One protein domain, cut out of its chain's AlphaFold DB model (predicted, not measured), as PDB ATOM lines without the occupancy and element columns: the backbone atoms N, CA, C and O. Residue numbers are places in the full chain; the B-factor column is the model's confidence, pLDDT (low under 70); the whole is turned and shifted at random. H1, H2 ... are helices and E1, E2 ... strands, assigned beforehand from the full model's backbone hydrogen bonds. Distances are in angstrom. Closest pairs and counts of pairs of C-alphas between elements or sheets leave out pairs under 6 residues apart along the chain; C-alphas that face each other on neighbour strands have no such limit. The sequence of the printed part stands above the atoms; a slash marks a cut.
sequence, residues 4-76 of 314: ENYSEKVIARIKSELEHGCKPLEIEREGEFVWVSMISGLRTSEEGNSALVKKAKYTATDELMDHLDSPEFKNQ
ATOM      1  N   GLU A   4     -53.715  -4.928  21.592       59.28
ATOM      2  CA  GLU A   4     -53.152  -4.276  20.383       59.28
ATOM      3  C   GLU A   4     -53.292  -2.741  20.432       59.28
ATOM      4  O   GLU A   4     -52.399  -1.995  20.047       59.28
ATOM      5  N   ASN A   5     -54.381  -2.236  21.020       76.00
ATOM      6  CA  ASN A   5     -54.623  -0.796  21.141       76.00
ATOM      7  C   ASN A   5     -53.756  -0.134  22.239       76.00
ATOM      8  O   ASN A   5     -53.596   1.086  22.259       76.00
ATOM      9  N   TYR A   6     -53.212  -0.907  23.186       85.75
ATOM     10  CA  TYR A   6     -52.369  -0.370  24.257       85.75
ATOM     11  C   TYR A   6     -50.951  -0.074  23.761       85.75
ATOM     12  O   TYR A   6     -50.483   1.054  23.940       85.75
ATOM     13  N   SER A   7     -50.293  -1.039  23.106       88.50
ATOM     14  CA  SER A   7     -48.928  -0.870  22.586       88.50
ATOM     15  C   SER A   7     -48.845   0.299  21.610       88.50
ATOM     16  O   SER A   7     -47.990   1.169  21.766       88.50
ATOM     17  N   GLU A   8     -49.785   0.387  20.662       91.75
ATOM     18  CA  GLU A   8     -49.840   1.479  19.686       91.75
ATOM     19  C   GLU A   8     -49.944   2.851  20.362       91.75
ATOM     20  O   GLU A   8     -49.226   3.782  19.998       91.75
ATOM     21  N   LYS A   9     -50.787   2.981  21.395       93.75
ATOM     22  CA  LYS A   9     -50.926   4.228  22.161       93.75
ATOM     23  C   LYS A   9     -49.662   4.586  22.933       93.75
ATOM     24  O   LYS A   9     -49.314   5.765  23.007       93.75
ATOM     25  N   VAL A  10     -48.986   3.601  23.524       94.38
ATOM     26  CA  VAL A  10     -47.731   3.823  24.258       94.38
ATOM     27  C   VAL A  10     -46.620   4.249  23.302       94.38
ATOM     28  O   VAL A  10     -45.964   5.258  23.556       94.38
ATOM     29  N   ILE A  11     -46.457   3.542  22.185       95.75
ATOM     30  CA  ILE A  11     -45.478   3.874  21.144       95.75
ATOM     31  C   ILE A  11     -45.768   5.267  20.576       95.75
ATOM     32  O   ILE A  11     -44.858   6.087  20.486       95.75
ATOM     33  N   ALA A  12     -47.027   5.582  20.259       95.12
ATOM     34  CA  ALA A  12     -47.421   6.907  19.779       95.12
ATOM     35  C   ALA A  12     -47.101   8.010  20.798       95.12
ATOM     36  O   ALA A  12     -46.633   9.083  20.424       95.12
ATOM     37  N   ARG A  13     -47.294   7.744  22.096       95.06
ATOM     38  CA  ARG A  13     -46.917   8.682  23.157       95.06
ATOM     39  C   ARG A  13     -45.403   8.884  23.233       95.06
ATOM     40  O   ARG A  13     -44.972  10.024  23.357       95.06
ATOM     41  N   ILE A  14     -44.614   7.813  23.163       95.00
ATOM     42  CA  ILE A  14     -43.145   7.893  23.167       95.00
ATOM     43  C   ILE A  14     -42.662   8.704  21.964       95.00
ATOM     44  O   ILE A  14     -41.922   9.665  22.148       95.00
ATOM     45  N   LYS A  15     -43.152   8.389  20.759       94.25
ATOM     46  CA  LYS A  15     -42.863   9.150  19.537       94.25
ATOM     47  C   LYS A  15     -43.224  10.624  19.682       94.25
ATOM     48  O   LYS A  15     -42.407  11.478  19.368       94.25
ATOM     49  N   SER A  16     -44.396  10.921  20.242       93.94
ATOM     50  CA  SER A  16     -44.802  12.302  20.487       93.94
ATOM     51  C   SER A  16     -43.840  13.026  21.432       93.94
ATOM     52  O   SER A  16     -43.464  14.156  21.154       93.94
ATOM     53  N   GLU A  17     -43.377  12.410  22.523       93.06
ATOM     54  CA  GLU A  17     -42.396  13.057  23.414       93.06
ATOM     55  C   GLU A  17     -41.060  13.331  22.690       93.06
ATOM     56  O   GLU A  17     -40.477  14.399  22.895       93.06
ATOM     57  N   LEU A  18     -40.611  12.431  21.804       90.44
ATOM     58  CA  LEU A  18     -39.427  12.640  20.953       90.44
ATOM     59  C   LEU A  18     -39.619  13.820  19.990       90.44
ATOM     60  O   LEU A  18     -38.740  14.671  19.873       90.44
ATOM     61  N   GLU A  19     -40.790  13.925  19.357       89.06
ATOM     62  CA  GLU A  19     -41.156  15.053  18.487       89.06
ATOM     63  C   GLU A  19     -41.189  16.391  19.244       89.06
ATOM     64  O   GLU A  19     -40.882  17.437  18.677       89.06
ATOM     65  N   HIS A  20     -41.504  16.366  20.543       89.81
ATOM     66  CA  HIS A  20     -41.427  17.535  21.426       89.81
ATOM     67  C   HIS A  20     -40.006  17.807  21.957       89.81
ATOM     68  O   HIS A  20     -39.827  18.657  22.832       89.81
ATOM     69  N   GLY A  21     -38.992  17.107  21.443       87.06
ATOM     70  CA  GLY A  21     -37.587  17.316  21.789       87.06
ATOM     71  C   GLY A  21     -37.150  16.653  23.096       87.06
ATOM     72  O   GLY A  21     -36.091  17.001  23.622       87.06
ATOM     73  N   CYS A  22     -37.930  15.712  23.641       92.19
ATOM     74  CA  CYS A  22     -37.436  14.878  24.734       92.19
ATOM     75  C   CYS A  22     -36.383  13.902  24.206       92.19
ATOM     76  O   CYS A  22     -36.500  13.381  23.099       92.19
ATOM     77  N   LYS A  23     -35.373  13.609  25.027       93.12
ATOM     78  CA  LYS A  23     -34.325  12.643  24.685       93.12
ATOM     79  C   LYS A  23     -34.419  11.416  25.591       93.12
ATOM     80  O   LYS A  23     -34.404  11.597  26.810       93.12
ATOM     81  N   PRO A  24     -34.507  10.182  25.066       94.31
ATOM     82  CA  PRO A  24     -34.451   8.988  25.896       94.31
ATOM     83  C   PRO A  24     -33.145   8.960  26.685       94.31
ATOM     84  O   PRO A  24     -32.084   9.223  26.134       94.31
ATOM     85  N   LEU A  25     -33.229   8.663  27.972       95.75
ATOM     86  CA  LEU A  25     -32.074   8.543  28.854       95.75
ATOM     87  C   LEU A  25     -31.718   7.078  29.077       95.75
ATOM     88  O   LEU A  25     -30.566   6.690  28.942       95.75
ATOM     89  N   GLU A  26     -32.717   6.278  29.433       95.19
ATOM     90  CA  GLU A  26     -32.518   4.904  29.874       95.19
ATOM     91  C   GLU A  26     -33.805   4.097  29.691       95.19
ATOM     92  O   GLU A  26     -34.914   4.635  29.809       95.19
ATOM     93  N   ILE A  27     -33.640   2.802  29.418       95.25
ATOM     94  CA  ILE A  27     -34.707   1.804  29.423       95.25
ATOM     95  C   ILE A  27     -34.338   0.739  30.458       95.25
ATOM     96  O   ILE A  27     -33.311   0.079  30.320       95.25
ATOM     97  N   GLU A  28     -35.188   0.535  31.462       96.38
ATOM     98  CA  GLU A  28     -35.000  -0.502  32.484       96.38
ATOM     99  C   GLU A  28     -36.120  -1.542  32.378       96.38
ATOM    100  O   GLU A  28     -37.301  -1.190  32.354       96.38
ATOM    101  N   ARG A  29     -35.775  -2.832  32.352       94.56
ATOM    102  CA  ARG A  29     -36.757  -3.925  32.344       94.56
ATOM    103  C   ARG A  29     -36.878  -4.547  33.731       94.56
ATOM    104  O   ARG A  29     -35.882  -4.965  34.313       94.56
ATOM    105  N   GLU A  30     -38.106  -4.675  34.218       95.00
ATOM    106  CA  GLU A  30     -38.423  -5.244  35.527       95.00
ATOM    107  C   GLU A  30     -39.626  -6.193  35.409       95.00
ATOM    108  O   GLU A  30     -40.789  -5.790  35.497       95.00
ATOM    109  N   GLY A  31     -39.345  -7.477  35.166       93.81
ATOM    110  CA  GLY A  31     -40.375  -8.499  34.956       93.81
ATOM    111  C   GLY A  31     -41.232  -8.212  33.717       93.81
ATOM    112  O   GLY A  31     -40.717  -8.156  32.600       93.81
ATOM    113  N   GLU A  32     -42.536  -8.033  33.935       95.25
ATOM    114  CA  GLU A  32     -43.542  -7.708  32.908       95.25
ATOM    115  C   GLU A  32     -43.617  -6.210  32.587       95.25
ATOM    116  O   GLU A  32     -44.463  -5.777  31.806       95.25
ATOM    117  N   PHE A  33     -42.756  -5.395  33.197       96.69
ATOM    118  CA  PHE A  33     -42.761  -3.954  33.015       96.69
ATOM    119  C   PHE A  33     -41.466  -3.451  32.392       96.69
ATOM    120  O   PHE A  33     -40.383  -4.001  32.599       96.69
ATOM    121  N   VAL A  34     -41.595  -2.347  31.666       96.94
ATOM    122  CA  VAL A  34     -40.484  -1.548  31.168       96.94
ATOM    123  C   VAL A  34     -40.644  -0.114  31.656       96.94
ATOM    124  O   VAL A  34     -41.723   0.481  31.585       96.94
ATOM    125  N   TRP A  35     -39.564   0.438  32.191       97.38
ATOM    126  CA  TRP A  35     -39.464   1.838  32.556       97.38
ATOM    127  C   TRP A  35     -38.705   2.581  31.469       97.38
ATOM    128  O   TRP A  35     -37.601   2.186  31.104       97.38
ATOM    129  N   VAL A  36     -39.285   3.674  30.982       96.94
ATOM    130  CA  VAL A  36     -38.634   4.566  30.020       96.94
ATOM    131  C   VAL A  36     -38.389   5.902  30.705       96.94
ATOM    132  O   VAL A  36     -39.330   6.573  31.147       96.94
ATOM    133  N   SER A  37     -37.117   6.272  30.806       97.50
ATOM    134  CA  SER A  37     -36.663   7.555  31.331       97.50
ATOM    135  C   SER A  37     -36.350   8.491  30.167       97.50
ATOM    136  O   SER A  37     -35.654   8.105  29.232       97.50
ATOM    137  N   MET A  38     -36.837   9.729  30.213       96.50
ATOM    138  CA  MET A  38     -36.613  10.743  29.183       96.50
ATOM    139  C   MET A  38     -36.182  12.070  29.799       96.50
ATOM    140  O   MET A  38     -36.822  12.574  30.723       96.50
ATOM    141  N   ILE A  39     -35.127  12.665  29.251       96.19
ATOM    142  CA  ILE A  39     -34.724  14.045  29.514       96.19
ATOM    143  C   ILE A  39     -35.756  14.961  28.857       96.19
ATOM    144  O   ILE A  39     -35.950  14.899  27.644       96.19
ATOM    145  N   SER A  40     -36.406  15.816  29.645       94.88
ATOM    146  CA  SER A  40     -37.490  16.688  29.177       94.88
ATOM    147  C   SER A  40     -37.264  18.173  29.467       94.88
ATOM    148  O   SER A  40     -38.175  18.976  29.281       94.88
ATOM    149  N   GLY A  41     -36.105  18.551  30.012       93.81
ATOM    150  CA  GLY A  41     -35.800  19.950  30.298       93.81
ATOM    151  C   GLY A  41     -34.632  20.157  31.254       93.81
ATOM    152  O   GLY A  41     -33.907  19.226  31.606       93.81
ATOM    153  N   LEU A  42     -34.480  21.404  31.695       95.06
ATOM    154  CA  LEU A  42     -33.425  21.861  32.593       95.06
ATOM    155  C   LEU A  42     -34.044  22.615  33.770       95.06
ATOM    156  O   LEU A  42     -34.881  23.494  33.576       95.06
ATOM    157  N   ARG A  43     -33.590  22.309  34.986       93.88
ATOM    158  CA  ARG A  43     -33.825  23.135  36.170       93.88
ATOM    159  C   ARG A  43     -32.535  23.856  36.524       93.88
ATOM    160  O   ARG A  43     -31.510  23.208  36.730       93.88
ATOM    161  N   THR A  44     -32.602  25.176  36.614       93.38
ATOM    162  CA  THR A  44     -31.509  26.025  37.089       93.38
ATOM    163  C   THR A  44     -31.800  26.467  38.522       93.38
ATOM    164  O   THR A  44     -32.946  26.754  38.874       93.38
ATOM    165  N   SER A  45     -30.780  26.468  39.375       91.94
ATOM    166  CA  SER A  45     -30.875  26.899  40.774       91.94
ATOM    167  C   SER A  45     -29.553  27.507  41.239       91.94
ATOM    168  O   SER A  45     -28.533  27.335  40.570       91.94
ATOM    169  N   GLU A  46     -29.553  28.195  42.383       89.75
ATOM    170  CA  GLU A  46     -28.322  28.741  42.982       89.75
ATOM    171  C   GLU A  46     -27.301  27.643  43.326       89.75
ATOM    172  O   GLU A  46     -26.098  27.866  43.238       89.75
ATOM    173  N   GLU A  47     -27.778  26.435  43.642       88.00
ATOM    174  CA  GLU A  47     -26.946  25.266  43.960       88.00
ATOM    175  C   GLU A  47     -26.412  24.545  42.710       88.00
ATOM    176  O   GLU A  47     -25.577  23.646  42.815       88.00
ATOM    177  N   GLY A  48     -26.877  24.932  41.517       87.81
ATOM    178  CA  GLY A  48     -26.446  24.364  40.245       87.81
ATOM    179  C   GLY A  48     -27.591  24.011  39.298       87.81
ATOM    180  O   GLY A  48     -28.771  24.274  39.544       87.81
ATOM    181  N   ASN A  49     -27.210  23.400  38.178       92.00
ATOM    182  CA  ASN A  49     -28.113  23.010  37.103       92.00
ATOM    183  C   ASN A  49     -28.345  21.494  37.126       92.00
ATOM    184  O   ASN A  49     -27.398  20.728  37.294       92.00
ATOM    185  N   SER A  50     -29.585  21.056  36.915       92.88
ATOM    186  CA  SER A  50     -29.953  19.634  36.874       92.88
ATOM    187  C   SER A  50     -30.903  19.335  35.718       92.88
ATOM    188  O   SER A  50     -31.857  20.087  35.496       92.88
ATOM    189  N   ALA A  51     -30.692  18.218  35.023       94.38
ATOM    190  CA  ALA A  51     -31.627  17.732  34.013       94.38
ATOM    191  C   ALA A  51     -32.963  17.327  34.660       94.38
ATOM    192  O   ALA A  51     -32.993  16.695  35.716       94.38
ATOM    193  N   LEU A  52     -34.073  17.692  34.020       95.69
ATOM    194  CA  LEU A  52     -35.398  17.202  34.380       95.69
ATOM    195  C   LEU A  52     -35.644  15.893  33.635       95.69
ATOM    196  O   LEU A  52     -35.647  15.876  32.404       95.69
ATOM    197  N   VAL A  53     -35.847  14.810  34.384       96.69
ATOM    198  CA  VAL A  53     -36.075  13.470  33.834       96.69
ATOM    199  C   VAL A  53     -37.491  13.021  34.175       96.69
ATOM    200  O   VAL A  53     -37.859  12.927  35.346       96.69
ATOM    201  N   LYS A  54     -38.291  12.731  33.147       95.62
ATOM    202  CA  LYS A  54     -39.571  12.031  33.284       95.62
ATOM    203  C   LYS A  54     -39.300  10.531  33.249       95.62
ATOM    204  O   LYS A  54     -38.639  10.064  32.329       95.62
ATOM    205  N   LYS A  55     -39.842   9.774  34.201       96.69
ATOM    206  CA  LYS A  55     -39.785   8.306  34.202       96.69
ATOM    207  C   LYS A  55     -41.207   7.756  34.147       96.69
ATOM    208  O   LYS A  55     -42.041   8.125  34.972       96.69
ATOM    209  N   ALA A  56     -41.492   6.916  33.157       96.25
ATOM    210  CA  ALA A  56     -42.811   6.325  32.946       96.25
ATOM    211  C   ALA A  56     -42.722   4.797  32.904       96.25
ATOM    212  O   ALA A  56     -41.771   4.242  32.359       96.25
ATOM    213  N   LYS A  57     -43.718   4.132  33.498       96.88
ATOM    214  CA  LYS A  57     -43.839   2.672  33.551       96.88
ATOM    215  C   LYS A  57     -44.854   2.193  32.521       96.88
ATOM    216  O   LYS A  57     -45.968   2.719  32.481       96.88
ATOM    217  N   TYR A  58     -44.496   1.162  31.769       95.69
ATOM    218  CA  TYR A  58     -45.360   0.512  30.789       95.69
ATOM    219  C   TYR A  58     -45.323  -1.004  30.965       95.69
ATOM    220  O   TYR A  58     -44.348  -1.548  31.486       95.69
ATOM    221  N   THR A  59     -46.378  -1.688  30.533       95.75
ATOM    222  CA  THR A  59     -46.347  -3.146  30.366       95.75
ATOM    223  C   THR A  59     -45.457  -3.486  29.170       95.75
ATOM    224  O   THR A  59     -45.597  -2.874  28.113       95.75
ATOM    225  N   ALA A  60     -44.532  -4.429  29.338       94.56
ATOM    226  CA  ALA A  60     -43.602  -4.863  28.303       94.56
ATOM    227  C   ALA A  60     -44.305  -5.826  27.332       94.56
ATOM    228  O   ALA A  60     -44.359  -7.029  27.573       94.56
ATOM    229  N   THR A  61     -44.864  -5.279  26.256       95.38
ATOM    230  CA  THR A  61     -45.387  -6.051  25.121       95.38
ATOM    231  C   THR A  61     -44.293  -6.260  24.076       95.38
ATOM    232  O   THR A  61     -43.378  -5.440  23.982       95.38
ATOM    233  N   ASP A  62     -44.389  -7.323  23.273       94.38
ATOM    234  CA  ASP A  62     -43.403  -7.607  22.218       94.38
ATOM    235  C   ASP A  62     -43.274  -6.424  21.243       94.38
ATOM    236  O   ASP A  62     -42.173  -5.978  20.955       94.38
ATOM    237  N   GLU A  63     -44.394  -5.813  20.849       95.38
ATOM    238  CA  GLU A  63     -44.430  -4.651  19.947       95.38
ATOM    239  C   GLU A  63     -43.704  -3.424  20.522       95.38
ATOM    240  O   GLU A  63     -42.992  -2.713  19.809       95.38
ATOM    241  N   LEU A  64     -43.888  -3.150  21.821       95.31
ATOM    242  CA  LEU A  64     -43.185  -2.059  22.491       95.31
ATOM    243  C   LEU A  64     -41.692  -2.366  22.581       95.31
ATOM    244  O   LEU A  64     -40.878  -1.480  22.330       95.31
ATOM    245  N   MET A  65     -41.333  -3.601  22.929       95.75
ATOM    246  CA  MET A  65     -39.937  -4.012  23.020       95.75
ATOM    247  C   MET A  65     -39.251  -3.939  21.659       95.75
ATOM    248  O   MET A  65     -38.193  -3.328  21.576       95.75
ATOM    249  N   ASP A  66     -39.885  -4.418  20.590       95.56
ATOM    250  CA  ASP A  66     -39.385  -4.307  19.218       95.56
ATOM    251  C   ASP A  66     -39.159  -2.843  18.814       95.56
ATOM    252  O   ASP A  66     -38.142  -2.504  18.202       95.56
ATOM    253  N   HIS A  67     -40.068  -1.939  19.198       95.44
ATOM    254  CA  HIS A  67     -39.885  -0.507  18.968       95.44
ATOM    255  C   HIS A  67     -38.698   0.066  19.757       95.44
ATOM    256  O   HIS A  67     -37.866   0.768  19.177       95.44
ATOM    257  N   LEU A  68     -38.595  -0.231  21.055       95.12
ATOM    258  CA  LEU A  68     -37.502   0.239  21.915       95.12
ATOM    259  C   LEU A  68     -36.147  -0.370  21.517       95.12
ATOM    260  O   LEU A  68     -35.106   0.267  21.684       95.12
ATOM    261  N   ASP A  69     -36.156  -1.581  20.961       95.12
ATOM    262  CA  ASP A  69     -34.973  -2.279  20.468       95.12
ATOM    263  C   ASP A  69     -34.576  -1.887  19.045       95.12
ATOM    264  O   ASP A  69     -33.459  -2.218  18.619       95.12
ATOM    265  N   SER A  70     -35.439  -1.151  18.339       94.75
ATOM    266  CA  SER A  70     -35.182  -0.685  16.982       94.75
ATOM    267  C   SER A  70     -33.938   0.217  16.918       94.75
ATOM    268  O   SER A  70     -33.697   1.023  17.826       94.75
ATOM    269  N   PRO A  71     -33.148   0.152  15.827       89.06
ATOM    270  CA  PRO A  71     -32.023   1.065  15.625       89.06
ATOM    271  C   PRO A  71     -32.442   2.539  15.655       89.06
ATOM    272  O   PRO A  71     -31.704   3.379  16.157       89.06
ATOM    273  N   GLU A  72     -33.639   2.850  15.149       88.25
ATOM    274  CA  GLU A  72     -34.194   4.205  15.138       88.25
ATOM    275  C   GLU A  72     -34.345   4.772  16.555       88.25
ATOM    276  O   GLU A  72     -33.953   5.912  16.796       88.25
ATOM    277  N   PHE A  73     -34.859   3.978  17.500       90.81
ATOM    278  CA  PHE A  73     -34.991   4.402  18.892       90.81
ATOM    279  C   PHE A  73     -33.638   4.395  19.615       90.81
ATOM    280  O   PHE A  73     -33.272   5.379  20.259       90.81
ATOM    281  N   LYS A  74     -32.854   3.317  19.474       89.62
ATOM    282  CA  LYS A  74     -31.554   3.171  20.151       89.62
ATOM    283  C   LYS A  74     -30.568   4.282  19.802       89.62
ATOM    284  O   LYS A  74     -29.848   4.741  20.682       89.62
ATOM    285  N   ASN A  75     -30.577   4.757  18.559       85.12
ATOM    286  CA  ASN A  75     -29.714   5.853  18.117       85.12
ATOM    287  C   ASN A  75     -30.107   7.226  18.696       85.12
ATOM    288  O   ASN A  75     -29.344   8.178  18.550       85.12
ATOM    289  N   GLN A  76     -31.277   7.346  19.335       87.88
ATOM    290  CA  GLN A  76     -31.731   8.576  19.993       87.88
ATOM    291  C   GLN A  76     -31.439   8.590  21.497       87.88
ATOM    292  O   GLN A  76     -31.526   9.650  22.120       87.88
TER     293      GLN A  76
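Overview. This is residues 4 to 76 of the 314 residues of an uncharacterized protein of Desulfovibrio salexigens (strain ATCC 14822 / DSM 2638 / NCIMB 8403 / VKM B-1763) (UniProt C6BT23). A twisted sheet of three antiparallel strands has two helices, H1 and H2, packed side by side over one end of it. Its two longer strands, E2 and E3, run on past E1 as a long two-stranded arm whose tip, residues 44 to 49, sticks out free; the short H3 follows H2 near the helical end. The printed part has 73 residues, with three named helices and three named strands in the order H1 E1 E2 E3 H2 H3, a mixed class; the sheet's order is E1, E2, E3. The whole is elongated, spanning 46 by 26 by 21 A, and only just compact, close to loose, with a radius of gyration of the C-alphas of 13.5 A.

Along the chain. H1, residues 4 to 19, begins at C-alpha 4 (-53.152, -4.276, 20.383) and is 22.8 A long. E1 is residues 23 to 30, 21.3 A long. E2, residues 33 to 45, is 34.0 A long and bends by 59 degrees at residue 41. E3, residues 48 to 59, begins at C-alpha 48 (-26.446, 24.364, 40.245) and is 35.4 A long. H2 is residues 62 to 69, 10.1 A long. H3, residues 71 to 74, ends at C-alpha 74 (-31.554, 3.171, 20.151).

Arrangement. E1, E2 and E3 form a meander, each strand the antiparallel neighbour of the one before, with E1 and E3 as edge strands. In the hairpin of E1 and E2, N 28 and O 35 are 2.9 A apart, within hydrogen-bond range. In the hairpin of E2 and E3, N 38 and O 54, at 2.8 A, and N 45 and O 48, at 3.0 A, are within that range. H1 and H2 are on one face of the sheet, in two layers, helices on one face of a sheet. H1 runs along the strands, at 23 degrees to E2 on the local plane, with a height over the sheet of 10.0 A. H2 is over E2 and runs slantwise to the strands, at 37 degrees to E2 on the local plane. With residues 7 to 11 alone, H1 touches H2; the closest C-alphas, of Ser 7 and Leu 64, are 5.9 A apart. These two helices run the same way at a shallow tilt of 20 degrees. H2 and H3 are close but not clearly touching, the closest C-alphas, of Leu 68 and Lys 74, being 6.9 A apart. H1 and H3 are apart. Every O i to N i+4 pair is within hydrogen-bond range in H2, and 11 of 12 in H1; H3 is too short for such a pair.

Size, cuts and confidence. The C-alphas farthest apart, of Glu 4 and Glu 46, are 47.1 A apart. The printed part has no cut, and its five links between named elements are tight. The mean pLDDT of the printed part is 92.9; residue 4 alone is under 70.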